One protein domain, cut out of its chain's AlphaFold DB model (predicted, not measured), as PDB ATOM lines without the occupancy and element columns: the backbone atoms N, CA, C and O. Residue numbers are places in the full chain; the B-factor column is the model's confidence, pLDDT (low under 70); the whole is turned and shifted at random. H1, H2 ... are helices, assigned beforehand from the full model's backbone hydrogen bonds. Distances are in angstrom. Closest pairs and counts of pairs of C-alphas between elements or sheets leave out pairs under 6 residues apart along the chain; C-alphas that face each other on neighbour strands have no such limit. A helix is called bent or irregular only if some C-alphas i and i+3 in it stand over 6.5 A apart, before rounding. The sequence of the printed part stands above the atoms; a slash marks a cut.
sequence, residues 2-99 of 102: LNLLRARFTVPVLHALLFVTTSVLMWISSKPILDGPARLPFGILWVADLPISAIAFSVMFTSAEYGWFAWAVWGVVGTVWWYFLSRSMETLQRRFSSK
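This is residues 2 to 99 of the 102 residues of an uncharacterized protein of Acidobacteria bacterium (UniProt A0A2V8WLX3). Two long helices, H4 and H1, lie side by side in opposite directions and make the length of a rod, and two shorter helices, H2 and H3, pack along one half of it, toward the end of H1 and the beginning of H4. H2 slants from H1 to H3, which lies side by side with the first part of H4; at the other end of the rod the long helices run on without the short ones. The printed part has 98 residues with four named helices, in the order H1, H2, H3, H4, and no named strand; the class is all helix. The whole is loose, with a radius of gyration of the C-alphas of 15.7 A, and spans 53 by 24 by 17 A.

Begin with H4, residues 67 to 97, the longest helix. H1, residues 2 to 28, touches it at a shallow tilt of 17 degrees, opposite ways; look at Arg 8 and Ser 86, whose C-alphas are the closest, 5.0 A apart. H3, residues 50 to 62, touches H4 with a shallow tilt of 10 degrees, opposite ways, and forms a helical hairpin with it; only residues 67 to 78 of H4 take part, and the closest C-alphas are those of Met 60 and Gly 67, 4.8 A apart. H2, residues 39 to 48, touches residues 15 to 22 of H1 alone, at a steep tilt of 39 degrees, opposite ways, as a helical hairpin; the closest C-alphas, of Thr 22 and Pro 41, are 5.8 A apart. The helix packing is mostly aligned, only just: of these three pairs that touch, two are at a shallow tilt. H2 and H3 are close but not clearly touching, H2 and H4 are near each other, and H1 and H3 are apart. Every O i to N i+4 pair is within hydrogen-bond range in H2 and H4, against 20 of 23 in H1 and 8 of 9 in H3.

Find C-alpha 67 at (131.011, 127.006, 71.265); from there H4 runs 44.1 A to C-alpha 97 at (168.060, 127.542, 95.125). H1 starts at C-alpha 2, at (165.001, 114.662, 88.734), and runs 39.3 A to Ile 28, with a kink of 29 degrees near residue 9; it is neither bent nor irregular, but only just, C-alphas 8 and 11 being 6.3 A apart. H3 measures 18.5 A from Leu 50 to Thr 62, and H2 14.0 A from Arg 39 to Ala 48.

The C-alphas of Ser 30 and Lys 99 are the two farthest apart, at 54.9 A. The printed part has no cut. The links from H2 to H3 and from H3 to H4 are tight, and that from H1 to H2 is short. Residues 61 to 66, of which 61 and 62 belong to H3, stand free. The mean pLDDT of the printed part is 82.3; look for values under 70 at residues 2 to 6, 63 to 64 and 98 to 99.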
ATOM      1  N   LEU A   2     165.973 115.622  89.306       51.75
ATOM      2  CA  LEU A   2     165.001 114.662  88.734       51.75
ATOM      3  C   LEU A   2     163.506 115.020  88.921       51.75
ATOM      4  O   LEU A   2     162.711 114.740  88.032       51.75
ATOM      5  N   ASN A   3     163.112 115.689  90.013       60.69
ATOM      6  CA  ASN A   3     161.695 116.011  90.265       60.69
ATOM      7  C   ASN A   3     161.141 117.183  89.437       60.69
ATOM      8  O   ASN A   3     159.941 117.235  89.189       60.69
ATOM      9  N   LEU A   4     161.998 118.104  88.985       58.84
ATOM     10  CA  LEU A   4     161.556 119.308  88.274       58.84
ATOM     11  C   LEU A   4     161.136 118.986  86.840       58.84
ATOM     12  O   LEU A   4     159.998 119.244  86.460       58.84
ATOM     13  N   LEU A   5     162.006 118.272  86.117       61.09
ATOM     14  CA  LEU A   5     161.738 117.818  84.750       61.09
ATOM     15  C   LEU A   5     160.472 116.959  84.650       61.09
ATOM     16  O   LEU A   5     159.796 116.987  83.626       61.09
ATOM     17  N   ARG A   6     160.137 116.213  85.711       69.38
ATOM     18  CA  ARG A   6     158.906 115.421  85.777       69.38
ATOM     19  C   ARG A   6     157.676 116.327  85.854       69.38
ATOM     20  O   ARG A   6     156.761 116.163  85.054       69.38
ATOM     21  N   ALA A   7     157.691 117.333  86.731       71.31
ATOM     22  CA  ALA A   7     156.583 118.278  86.889       71.31
ATOM     23  C   ALA A   7     156.263 119.040  85.589       71.31
ATOM     24  O   ALA A   7     155.088 119.211  85.265       71.31
ATOM     25  N   ARG A   8     157.284 119.396  84.791       77.44
ATOM     26  CA  ARG A   8     157.121 120.074  83.488       77.44
ATOM     27  C   ARG A   8     156.188 119.369  82.514       77.44
ATOM     28  O   ARG A   8     155.537 120.041  81.720       77.44
ATOM     29  N   PHE A   9     156.143 118.042  82.556       79.75
ATOM     30  CA  PHE A   9     155.274 117.248  81.692       79.75
ATOM     31  C   PHE A   9     154.063 116.698  82.443       79.75
ATOM     32  O   PHE A   9     152.987 116.612  81.864       79.75
ATOM     33  N   THR A  10     154.194 116.380  83.734       85.50
ATOM     34  CA  THR A  10     153.083 115.845  84.529       85.50
ATOM     35  C   THR A  10     151.918 116.826  84.616       85.50
ATOM     36  O   THR A  10     150.781 116.415  84.422       85.50
ATOM     37  N   VAL A  11     152.177 118.111  84.854       87.38
ATOM     38  CA  VAL A  11     151.108 119.108  85.020       87.38
ATOM     39  C   VAL A  11     150.302 119.345  83.728       87.38
ATOM     40  O   VAL A  11     149.080 119.208  83.781       87.38
ATOM     41  N   PRO A  12     150.912 119.613  82.552       87.50
ATOM     42  CA  PRO A  12     150.143 119.752  81.312       87.50
ATOM     43  C   PRO A  12     149.457 118.447  80.880       87.50
ATOM     44  O   PRO A  12     148.363 118.495  80.325       87.50
ATOM     45  N   VAL A  13     150.039 117.276  81.170       90.12
ATOM     46  CA  VAL A  13     149.373 115.985  80.910       90.12
ATOM     47  C   VAL A  13     148.143 115.807  81.802       90.12
ATOM     48  O   VAL A  13     147.097 115.397  81.307       90.12
ATOM     49  N   LEU A  14     148.231 116.145  83.092       89.81
ATOM     50  CA  LEU A  14     147.079 116.110  83.998       89.81
ATOM     51  C   LEU A  14     145.973 117.062  83.536       89.81
ATOM     52  O   LEU A  14     144.808 116.671  83.534       89.81
ATOM     53  N   HIS A  15     146.337 118.266  83.089       92.31
ATOM     54  CA  HIS A  15     145.390 119.205  82.494       92.31
ATOM     55  C   HIS A  15     144.687 118.597  81.269       92.31
ATOM     56  O   HIS A  15     143.459 118.571  81.213       92.31
ATOM     57  N   ALA A  16     145.446 118.037  80.321       90.94
ATOM     58  CA  ALA A  16     144.886 117.412  79.125       90.94
ATOM     59  C   ALA A  16     143.958 116.230  79.460       90.94
ATOM     60  O   ALA A  16     142.873 116.118  78.890       90.94
ATOM     61  N   LEU A  17     144.336 115.373  80.415       92.69
ATOM     62  CA  LEU A  17     143.493 114.262  80.873       92.69
ATOM     63  C   LEU A  17     142.197 114.757  81.521       92.69
ATOM     64  O   LEU A  17     141.125 114.212  81.248       92.69
ATOM     65  N   LEU A  18     142.275 115.799  82.350       92.50
ATOM     66  CA  LEU A  18     141.105 116.414  82.968       92.50
ATOM     67  C   LEU A  18     140.181 117.038  81.912       92.50
ATOM     68  O   LEU A  18     138.959 116.872  81.979       92.50
ATOM     69  N   PHE A  19     140.758 117.683  80.900       92.75
ATOM     70  CA  PHE A  19     140.036 118.263  79.772       92.75
ATOM     71  C   PHE A  19     139.313 117.203  78.933       92.75
ATOM     72  O   PHE A  19     138.116 117.334  78.660       92.75
ATOM     73  N   VAL A  20     139.999 116.112  78.581       93.50
ATOM     74  CA  VAL A  20     139.400 114.975  77.863       93.50
ATOM     75  C   VAL A  20     138.285 114.347  78.693       93.50
ATOM     76  O   VAL A  20     137.194 114.125  78.175       93.50
ATOM     77  N   THR A  21     138.513 114.131  79.991       92.00
ATOM     78  CA  THR A  21     137.501 113.570  80.899       92.00
ATOM     79  C   THR A  21     136.254 114.451  80.946       92.00
ATOM     80  O   THR A  21     135.138 113.955  80.803       92.00
ATOM     81  N   THR A  22     136.433 115.766  81.076       90.81
ATOM     82  CA  THR A  22     135.325 116.733  81.074       90.81
ATOM     83  C   THR A  22     134.571 116.701  79.748       90.81
ATOM     84  O   THR A  22     133.344 116.638  79.745       90.81
ATOM     85  N   SER A  23     135.293 116.659  78.627       89.94
ATOM     86  CA  SER A  23     134.708 116.608  77.283       89.94
ATOM     87  C   SER A  23     133.880 115.339  77.066       89.94
ATOM     88  O   SER A  23     132.760 115.409  76.567       89.94
ATOM     89  N   VAL A  24     134.388 114.178  77.495       91.25
ATOM     90  CA  VAL A  24     133.658 112.902  77.422       91.25
ATOM     91  C   VAL A  24     132.401 112.951  78.288       91.25
ATOM     92  O   VAL A  24     131.332 112.565  77.822       91.25
ATOM     93  N   LEU A  25     132.499 113.466  79.519       89.31
ATOM     94  CA  LEU A  25     131.350 113.600  80.421       89.31
ATOM     95  C   LEU A  25     130.273 114.540  79.865       89.31
ATOM     96  O   LEU A  25     129.088 114.264  80.043       89.31
ATOM     97  N   MET A  26     130.667 115.618  79.185       87.25
ATOM     98  CA  MET A  26     129.738 116.507  78.480       87.25
ATOM     99  C   MET A  26     129.090 115.831  77.274       87.25
ATOM    100  O   MET A  26     127.910 116.041  77.030       87.25
ATOM    101  N   TRP A  27     129.840 115.017  76.530       87.31
ATOM    102  CA  TRP A  27     129.330 114.331  75.344       87.31
ATOM    103  C   TRP A  27     128.269 113.278  75.683       87.31
ATOM    104  O   TRP A  27     127.269 113.148  74.981       87.31
ATOM    105  N   ILE A  28     128.476 112.519  76.764       89.50
ATOM    106  CA  ILE A  28     127.565 111.430  77.158       89.50
ATOM    107  C   ILE A  28     126.397 111.898  78.033       89.50
ATOM    108  O   ILE A  28     125.430 111.159  78.209       89.50
ATOM    109  N   SER A  29     126.486 113.089  78.633       85.75
ATOM    110  CA  SER A  29     125.453 113.595  79.533       85.75
ATOM    111  C   SER A  29     124.527 114.562  78.815       85.75
ATOM    112  O   SER A  29     124.947 115.588  78.303       85.75
ATOM    113  N   SER A  30     123.226 114.285  78.866       80.12
ATOM    114  CA  SER A  30     122.186 115.199  78.374       80.12
ATOM    115  C   SER A  30     121.907 116.363  79.334       80.12
ATOM    116  O   SER A  30     121.021 117.175  79.077       80.12
ATOM    117  N   LYS A  31     122.600 116.416  80.481       80.50
ATOM    118  CA  LYS A  31     122.410 117.450  81.501       80.50
ATOM    119  C   LYS A  31     123.295 118.669  81.216       80.50
ATOM    120  O   LYS A  31     124.419 118.495  80.746       80.50
ATOM    121  N   PRO A  32     122.842 119.887  81.568       79.38
ATOM    122  CA  PRO A  32     123.681 121.082  81.530       79.38
ATOM    123  C   PRO A  32     124.985 120.889  82.316       79.38
ATOM    124  O   PRO A  32     125.003 120.209  83.342       79.38
ATOM    125  N   ILE A  33     126.071 121.531  81.873       79.75
ATOM    126  CA  ILE A  33     127.426 121.321  82.418       79.75
ATOM    127  C   ILE A  33     127.520 121.555  83.939       79.75
ATOM    128  O   ILE A  33     128.291 120.882  84.619       79.75
ATOM    129  N   LEU A  34     126.709 122.477  84.479       82.00
ATOM    130  CA  LEU A  34     126.696 122.854  85.898       82.00
ATOM    131  C   LEU A  34     125.867 121.912  86.785       82.00
ATOM    132  O   LEU A  34     126.092 121.864  87.994       82.00
ATOM    133  N   ASP A  35     124.970 121.131  86.184       84.44
ATOM    134  CA  ASP A  35     124.080 120.182  86.872       84.44
ATOM    135  C   ASP A  35     124.403 118.718  86.520       84.44
ATOM    136  O   ASP A  35     123.748 117.775  86.975       84.44
ATOM    137  N   GLY A  36     125.414 118.525  85.673       84.38
ATOM    138  CA  GLY A  36     125.866 117.240  85.173       84.38
ATOM    139  C   GLY A  36     127.103 116.695  85.896       84.38
ATOM    140  O   GLY A  36     127.727 117.371  86.718       84.38
ATOM    141  N   PRO A  37     127.521 115.469  85.545       86.69
ATOM    142  CA  PRO A  37     128.718 114.836  86.102       86.69
ATOM    143  C   PRO A  37     130.012 115.581  85.728       86.69
ATOM    144  O   PRO A  37     131.025 115.444  86.409       86.69
ATOM    145  N   ALA A  38     129.973 116.406  84.677       88.25
ATOM    146  CA  ALA A  38     131.085 117.246  84.250       88.25
ATOM    147  C   ALA A  38     131.328 118.460  85.163       88.25
ATOM    148  O   ALA A  38     132.400 119.047  85.067       88.25
ATOM    149  N   ARG A  39     130.402 118.827  86.068       87.81
ATOM    150  CA  ARG A  39     130.486 120.051  86.892       87.81
ATOM    151  C   ARG A  39     131.815 120.185  87.629       87.81
ATOM    152  O   ARG A  39     132.430 121.247  87.618       87.81
ATOM    153  N   LEU A  40     132.228 119.119  88.310       89.12
ATOM    154  CA  LEU A  40     133.416 119.118  89.161       89.12
ATOM    155  C   LEU A  40     134.706 119.242  88.331       89.12
ATOM    156  O   LEU A  40     135.452 120.193  88.562       89.12
ATOM    157  N   PRO A  41     134.971 118.373  87.333       88.62
ATOM    158  CA  PRO A  41     136.181 118.509  86.527       88.62
ATOM    159  C   PRO A  41     136.179 119.789  85.673       88.62
ATOM    160  O   PRO A  41     137.226 120.420  85.536       88.62
ATOM    161  N   PHE A  42     135.009 120.254  85.217       87.38
ATOM    162  CA  PHE A  42     134.854 121.557  84.570       87.38
ATOM    163  C   PHE A  42     135.232 122.719  85.501       87.38
ATOM    164  O   PHE A  42     136.007 123.587  85.112       87.38
ATOM    165  N   GLY A  43     134.733 122.729  86.741       87.19
ATOM    166  CA  GLY A  43     135.066 123.768  87.717       87.19
ATOM    167  C   GLY A  43     136.558 123.801  88.050       87.19
ATOM    168  O   GLY A  43     137.135 124.879  88.165       87.19
ATOM    169  N   ILE A  44     137.201 122.629  88.135       89.50
ATOM    170  CA  ILE A  44     138.654 122.538  88.328       89.50
ATOM    171  C   ILE A  44     139.390 123.155  87.136       89.50
ATOM    172  O   ILE A  44     140.262 123.988  87.363       89.50
ATOM    173  N   LEU A  45     139.037 122.802  85.893       88.00
ATOM    174  CA  LEU A  45     139.641 123.400  84.692       88.00
ATOM    175  C   LEU A  45     139.445 124.916  84.663       88.00
ATOM    176  O   LEU A  45     140.388 125.662  84.426       88.00
ATOM    177  N   TRP A  46     138.232 125.377  84.965       86.50
ATOM    178  CA  TRP A  46     137.901 126.794  84.931       86.50
ATOM    179  C   TRP A  46     138.758 127.610  85.908       86.50
ATOM    180  O   TRP A  46     139.300 128.649  85.525       86.50
ATOM    181  N   VAL A  47     138.937 127.112  87.140       86.19
ATOM    182  CA  VAL A  47     139.789 127.745  88.161       86.19
ATOM    183  C   VAL A  47     141.278 127.611  87.822       86.19
ATOM    184  O   VAL A  47     142.036 128.564  87.993       86.19
ATOM    185  N   ALA A  48     141.698 126.445  87.329       84.44
ATOM    186  CA  ALA A  48     143.074 126.172  86.919       84.44
ATOM    187  C   ALA A  48     143.547 127.135  85.814       84.44
ATOM    188  O   ALA A  48     144.692 127.590  85.838       84.44
ATOM    189  N   ASP A  49     142.642 127.503  84.909       83.56
ATOM    190  CA  ASP A  49     142.931 128.319  83.734       83.56
ATOM    191  C   ASP A  49     142.416 129.761  83.836       83.56
ATOM    192  O   ASP A  49     142.285 130.414  82.810       83.56
ATOM    193  N   LEU A  50     142.153 130.305  85.032       78.94
ATOM    194  CA  LEU A  50     141.505 131.617  85.255       78.94
ATOM    195  C   LEU A  50     141.774 132.746  84.222       78.94
ATOM    196  O   LEU A  50     140.794 133.344  83.770       78.94
ATOM    197  N   PRO A  51     143.022 133.058  83.798       77.31
ATOM    198  CA  PRO A  51     143.241 134.074  82.759       77.31
ATOM    199  C   PRO A  51     142.707 133.674  81.372       77.31
ATOM    200  O   PRO A  51     142.217 134.518  80.626       77.31
ATOM    201  N   ILE A  52     142.782 132.394  81.018       80.88
ATOM    202  CA  ILE A  52     142.365 131.846  79.719       80.88
ATOM    203  C   ILE A  52     140.873 131.505  79.745       80.88
ATOM    204  O   ILE A  52     140.161 131.804  78.787       80.88
ATOM    205  N   SER A  53     140.381 130.958  80.860       81.94
ATOM    206  CA  SER A  53     138.970 130.659  81.105       81.94
ATOM    207  C   SER A  53     138.090 131.887  80.907       81.94
ATOM    208  O   SER A  53     137.045 131.780  80.275       81.94
ATOM    209  N   ALA A  54     138.515 133.065  81.383       77.88
ATOM    210  CA  ALA A  54     137.763 134.309  81.212       77.88
ATOM    211  C   ALA A  54     137.563 134.682  79.729       77.88
ATOM    212  O   ALA A  54     136.467 135.070  79.324       77.88
ATOM    213  N   ILE A  55     138.606 134.513  78.908       77.31
ATOM    214  CA  ILE A  55     138.572 134.813  77.469       77.31
ATOM    215  C   ILE A  55     137.730 133.770  76.727       77.31
ATOM    216  O   ILE A  55     136.845 134.128  75.951       77.31
ATOM    217  N   ALA A  56     137.966 132.483  76.994       76.88
ATOM    218  CA  ALA A  56     137.231 131.388  76.367       76.88
ATOM    219  C   ALA A  56     135.724 131.475  76.655       76.88
ATOM    220  O   ALA A  56     134.908 131.318  75.746       76.88
ATOM    221  N   PHE A  57     135.354 131.807  77.894       77.50
ATOM    222  CA  PHE A  57     133.958 131.972  78.289       77.50
ATOM    223  C   PHE A  57     133.298 133.161  77.597       77.50
ATOM    224  O   PHE A  57     132.170 133.032  77.128       77.50
ATOM    225  N   SER A  58     133.991 134.291  77.442       75.25
ATOM    226  CA  SER A  58     133.443 135.428  76.695       75.25
ATOM    227  C   SER A  58     133.051 135.045  75.259       75.25
ATOM    228  O   SER A  58     131.994 135.455  74.780       75.25
ATOM    229  N   VAL A  59     133.840 134.192  74.598       73.69
ATOM    230  CA  VAL A  59     133.546 133.704  73.239       73.69
ATOM    231  C   VAL A  59     132.423 132.658  73.234       73.69
ATOM    232  O   VAL A  59     131.511 132.738  72.413       73.69
ATOM    233  N   MET A  60     132.432 131.707  74.173       74.25
ATOM    234  CA  MET A  60     131.379 130.682  74.280       74.25
ATOM    235  C   MET A  60     129.992 131.270  74.571       74.25
ATOM    236  O   MET A  60     128.993 130.726  74.110       74.25
ATOM    237  N   PHE A  61     129.920 132.375  75.319       70.00
ATOM    238  CA  PHE A  61     128.662 133.060  75.627       70.00
ATOM    239  C   PHE A  61     128.171 133.982  74.501       70.00
ATOM    240  O   PHE A  61     126.993 134.333  74.486       70.00
ATOM    241  N   THR A  62     129.039 134.383  73.567       73.25
ATOM    242  CA  THR A  62     128.683 135.317  72.482       73.25
ATOM    243  C   THR A  62     128.305 134.625  71.175       73.25
ATOM    244  O   THR A  62     127.587 135.220  70.375       73.25
ATOM    245  N   SER A  63     128.718 133.372  70.952       64.38
ATOM    246  CA  SER A  63     128.296 132.596  69.781       64.38
ATOM    247  C   SER A  63     128.024 131.129  70.109       64.38
ATOM    248  O   SER A  63     128.926 130.377  70.479       64.38
ATOM    249  N   ALA A  64     126.780 130.702  69.877       66.62
ATOM    250  CA  ALA A  64     126.375 129.299  69.955       66.62
ATOM    251  C   ALA A  64     127.011 128.441  68.844       66.62
ATOM    252  O   ALA A  64     127.209 127.242  69.023       66.62
ATOM    253  N   GLU A  65     127.364 129.057  67.713       72.56
ATOM    254  CA  GLU A  65     127.922 128.375  66.542       72.56
ATOM    255  C   GLU A  65     129.397 127.997  66.753       72.56
ATOM    256  O   GLU A  65     129.852 126.943  66.308       72.56
ATOM    257  N   TYR A  66     130.137 128.812  67.513       74.56
ATOM    258  CA  TYR A  66     131.564 128.603  67.784       74.56
ATOM    259  C   TYR A  66     131.855 127.970  69.151       74.56
ATOM    260  O   TYR A  66     133.023 127.845  69.517       74.56
ATOM    261  N   GLY A  67     130.841 127.528  69.902       75.62
ATOM    262  CA  GLY A  67     131.011 127.006  71.265       75.62
ATOM    263  C   GLY A  67     131.997 125.832  71.364       75.62
ATOM    264  O   GLY A  67     132.935 125.872  72.160       75.62
ATOM    265  N   TRP A  68     131.855 124.819  70.502       82.62
ATOM    266  CA  TRP A  68     132.767 123.663  70.471       82.62
ATOM    267  C   TRP A  68     134.164 124.005  69.947       82.62
ATOM    268  O   TRP A  68     135.152 123.417  70.389       82.62
ATOM    269  N   PHE A  69     134.269 124.977  69.040       84.69
ATOM    270  CA  PHE A  69     135.563 125.461  68.563       84.69
ATOM    271  C   PHE A  69     136.306 126.219  69.670       84.69
ATOM    272  O   PHE A  69     137.462 125.913  69.956       84.69
ATOM    273  N   ALA A  70     135.625 127.140  70.357       84.50
ATOM    274  CA  ALA A  70     136.156 127.843  71.520       84.50
ATOM    275  C   ALA A  70     136.551 126.864  72.637       84.50
ATOM    276  O   ALA A  70     137.575 127.065  73.285       84.50
ATOM    277  N   TRP A  71     135.796 125.773  72.815       86.56
ATOM    278  CA  TRP A  71     136.136 124.690  73.743       86.56
ATOM    279  C   TRP A  71     137.446 124.008  73.362       86.56
ATOM    280  O   TRP A  71     138.363 123.938  74.178       86.56
ATOM    281  N   ALA A  72     137.583 123.566  72.112       87.81
ATOM    282  CA  ALA A  72     138.807 122.928  71.637       87.81
ATOM    283  C   ALA A  72     140.029 123.858  71.755       87.81
ATOM    284  O   ALA A  72     141.083 123.439  72.241       87.81
ATOM    285  N   VAL A  73     139.879 125.131  71.373       89.50
ATOM    286  CA  VAL A  73     140.935 126.145  71.511       89.50
ATOM    287  C   VAL A  73     141.299 126.352  72.979       89.50
ATOM    288  O   VAL A  73     142.486 126.397  73.300       89.50
ATOM    289  N   TRP A  74     140.313 126.412  73.878       89.56
ATOM    290  CA  TRP A  74     140.557 126.529  75.313       89.56
ATOM    291  C   TRP A  74     141.409 125.372  75.841       89.56
ATOM    292  O   TRP A  74     142.425 125.622  76.485       89.56
ATOM    293  N   GLY A  75     141.085 124.126  75.485       87.44
ATOM    294  CA  GLY A  75     141.870 122.960  75.903       87.44
ATOM    295  C   GLY A  75     143.326 122.992  75.423       87.44
ATOM    296  O   GLY A  75     144.244 122.660  76.183       87.44
ATOM    297  N   VAL A  76     143.564 123.431  74.182       89.19
ATOM    298  CA  VAL A  76     144.920 123.555  73.619       89.19
ATOM    299  C   VAL A  76     145.693 124.683  74.300       89.19
ATOM    300  O   VAL A  76     146.815 124.466  74.764       89.19
ATOM    301  N   VAL A  77     145.097 125.873  74.395       89.75
ATOM    302  CA  VAL A  77     145.741 127.056  74.981       89.75
ATOM    303  C   VAL A  77     146.010 126.849  76.473       89.75
ATOM    304  O   VAL A  77     147.116 127.145  76.923       89.75
ATOM    305  N   GLY A  78     145.070 126.259  77.216       87.69
ATOM    306  CA  GLY A  78     145.245 125.877  78.621       87.69
ATOM    307  C   GLY A  78     146.392 124.884  78.818       87.69
ATOM    308  O   GLY A  78     147.282 125.090  79.642       87.69
ATOM    309  N   THR A  79     146.482 123.852  77.974       88.81
ATOM    310  CA  THR A  79     147.582 122.872  78.057       88.81
ATOM    311  C   THR A  79     148.949 123.513  77.779       88.81
ATOM    312  O   THR A  79     149.927 123.243  78.487       88.81
ATOM    313  N   VAL A  80     149.028 124.398  76.781       89.44
ATOM    314  CA  VAL A  80     150.250 125.160  76.470       89.44
ATOM    315  C   VAL A  80     150.619 126.103  77.620       89.44
ATOM    316  O   VAL A  80     151.791 126.199  77.992       89.44
ATOM    317  N   TRP A  81     149.633 126.755  78.232       88.94
ATOM    318  CA  TRP A  81     149.821 127.595  79.411       88.94
ATOM    319  C   TRP A  81     150.423 126.826  80.584       88.94
ATOM    320  O   TRP A  81     151.442 127.254  81.131       88.94
ATOM    321  N   TRP A  82     149.886 125.649  80.907       88.12
ATOM    322  CA  TRP A  82     150.420 124.804  81.978       88.12
ATOM    323  C   TRP A  82     151.860 124.355  81.728       88.12
ATOM    324  O   TRP A  82     152.659 124.267  82.667       88.12
ATOM    325  N   TYR A  83     152.239 124.141  80.469       88.12
ATOM    326  CA  TYR A  83     153.628 123.872  80.108       88.12
ATOM    327  C   TYR A  83     154.551 125.075  80.385       88.12
ATOM    328  O   TYR A  83     155.617 124.918  80.994       88.12
ATOM    329  N   PHE A  84     154.150 126.286  79.981       88.06
ATOM    330  CA  PHE A  84     154.927 127.505  80.238       88.06
ATOM    331  C   PHE A  84     154.985 127.876  81.721       88.06
ATOM    332  O   PHE A  84     156.043 128.299  82.203       88.06
ATOM    333  N   LEU A  85     153.890 127.676  82.453       87.38
ATOM    334  CA  LEU A  85     153.836 127.894  83.893       87.38
ATOM    335  C   LEU A  85     154.807 126.952  84.606       87.38
ATOM    336  O   LEU A  85     155.656 127.411  85.370       87.38
ATOM    337  N   SER A  86     154.782 125.663  84.262       86.06
ATOM    338  CA  SER A  86     155.710 124.679  84.827       86.06
ATOM    339  C   SER A  86     157.168 125.052  84.542       86.06
ATOM    340  O   SER A  86     158.005 125.033  85.443       86.06
ATOM    341  N   ARG A  87     157.486 125.493  83.315       85.75
ATOM    342  CA  ARG A  87     158.835 125.970  82.952       85.75
ATOM    343  C   ARG A  87     159.254 127.220  83.740       85.75
ATOM    344  O   ARG A  87     160.417 127.347  84.135       85.75
ATOM    345  N   SER A  88     158.325 128.145  83.964       85.62
ATOM    346  CA  SER A  88     158.566 129.359  84.752       85.62
ATOM    347  C   SER A  88     158.851 129.015  86.213       85.62
ATOM    348  O   SER A  88     159.815 129.530  86.780       85.62
ATOM    349  N   MET A  89     158.096 128.076  86.791       84.25
ATOM    350  CA  MET A  89     158.312 127.579  88.153       84.25
ATOM    351  C   MET A  89     159.667 126.877  88.301       84.25
ATOM    352  O   MET A  89     160.392 127.176  89.249       84.25
ATOM    353  N   GLU A  90     160.067 126.031  87.344       84.88
ATOM    354  CA  GLU A  90     161.408 125.427  87.350       84.88
ATOM    355  C   GLU A  90     162.512 126.493  87.349       84.88
ATOM    356  O   GLU A  90     163.513 126.373  88.058       84.88
ATOM    357  N   THR A  91     162.344 127.540  86.540       83.25
ATOM    358  CA  THR A  91     163.324 128.627  86.422       83.25
ATOM    359  C   THR A  91     163.406 129.430  87.719       83.25
ATOM    360  O   THR A  91     164.501 129.752  88.183       83.25
ATOM    361  N   LEU A  92     162.256 129.714  88.330       83.38
ATOM    362  CA  LEU A  92     162.154 130.427  89.597       83.38
ATOM    363  C   LEU A  92     162.797 129.634  90.743       83.38
ATOM    364  O   LEU A  92     163.610 130.179  91.487       83.38
ATOM    365  N   GLN A  93     162.509 128.335  90.837       82.56
ATOM    366  CA  GLN A  93     163.108 127.447  91.837       82.56
ATOM    367  C   GLN A  93     164.625 127.358  91.693       82.56
ATOM    368  O   GLN A  93     165.330 127.420  92.696       82.56
ATOM    369  N   ARG A  94     165.148 127.276  90.460       80.62
ATOM    370  CA  ARG A  94     166.601 127.330  90.230       80.62
ATOM    371  C   ARG A  94     167.186 128.646  90.738       80.62
ATOM    372  O   ARG A  94     168.156 128.614  91.479       80.62
ATOM    373  N   ARG A  95     166.568 129.790  90.419       79.50
ATOM    374  CA  ARG A  95     167.038 131.109  90.886       79.50
ATOM    375  C   ARG A  95     167.062 131.233  92.410       79.50
ATOM    376  O   ARG A  95     168.018 131.789  92.941       79.50
ATOM    377  N   PHE A  96     166.043 130.727  93.105       78.75
ATOM    378  CA  PHE A  96     166.008 130.757  94.570       78.75
ATOM    379  C   PHE A  96     166.969 129.750  95.205       78.75
ATOM    380  O   PHE A  96     167.630 130.091  96.177       78.75
ATOM    381  N   SER A  97     167.119 128.555  94.629       74.38
ATOM    382  CA  SER A  97     168.060 127.542  95.125       74.38
ATOM    383  C   SER A  97     169.530 127.907  94.880       74.38
ATOM    384  O   SER A  97     170.403 127.337  95.524       74.38
ATOM    385  N   SER A  98     169.817 128.820  93.946       64.56
ATOM    386  CA  SER A  98     171.169 129.312  93.649       64.56
ATOM    387  C   SER A  98     171.596 130.527  94.477       64.56
ATOM    388  O   SER A  98     172.710 131.000  94.274       64.56
ATOM    389  N   LYS A  99     170.756 131.055  95.379       56.16
ATOM    390  CA  LYS A  99     171.208 132.026  96.386       56.16
ATOM    391  C   LYS A  99     171.791 131.251  97.572       56.16
ATOM    392  O   LYS A  99     171.014 130.624  98.287       56.16
TER     393      LYS A  99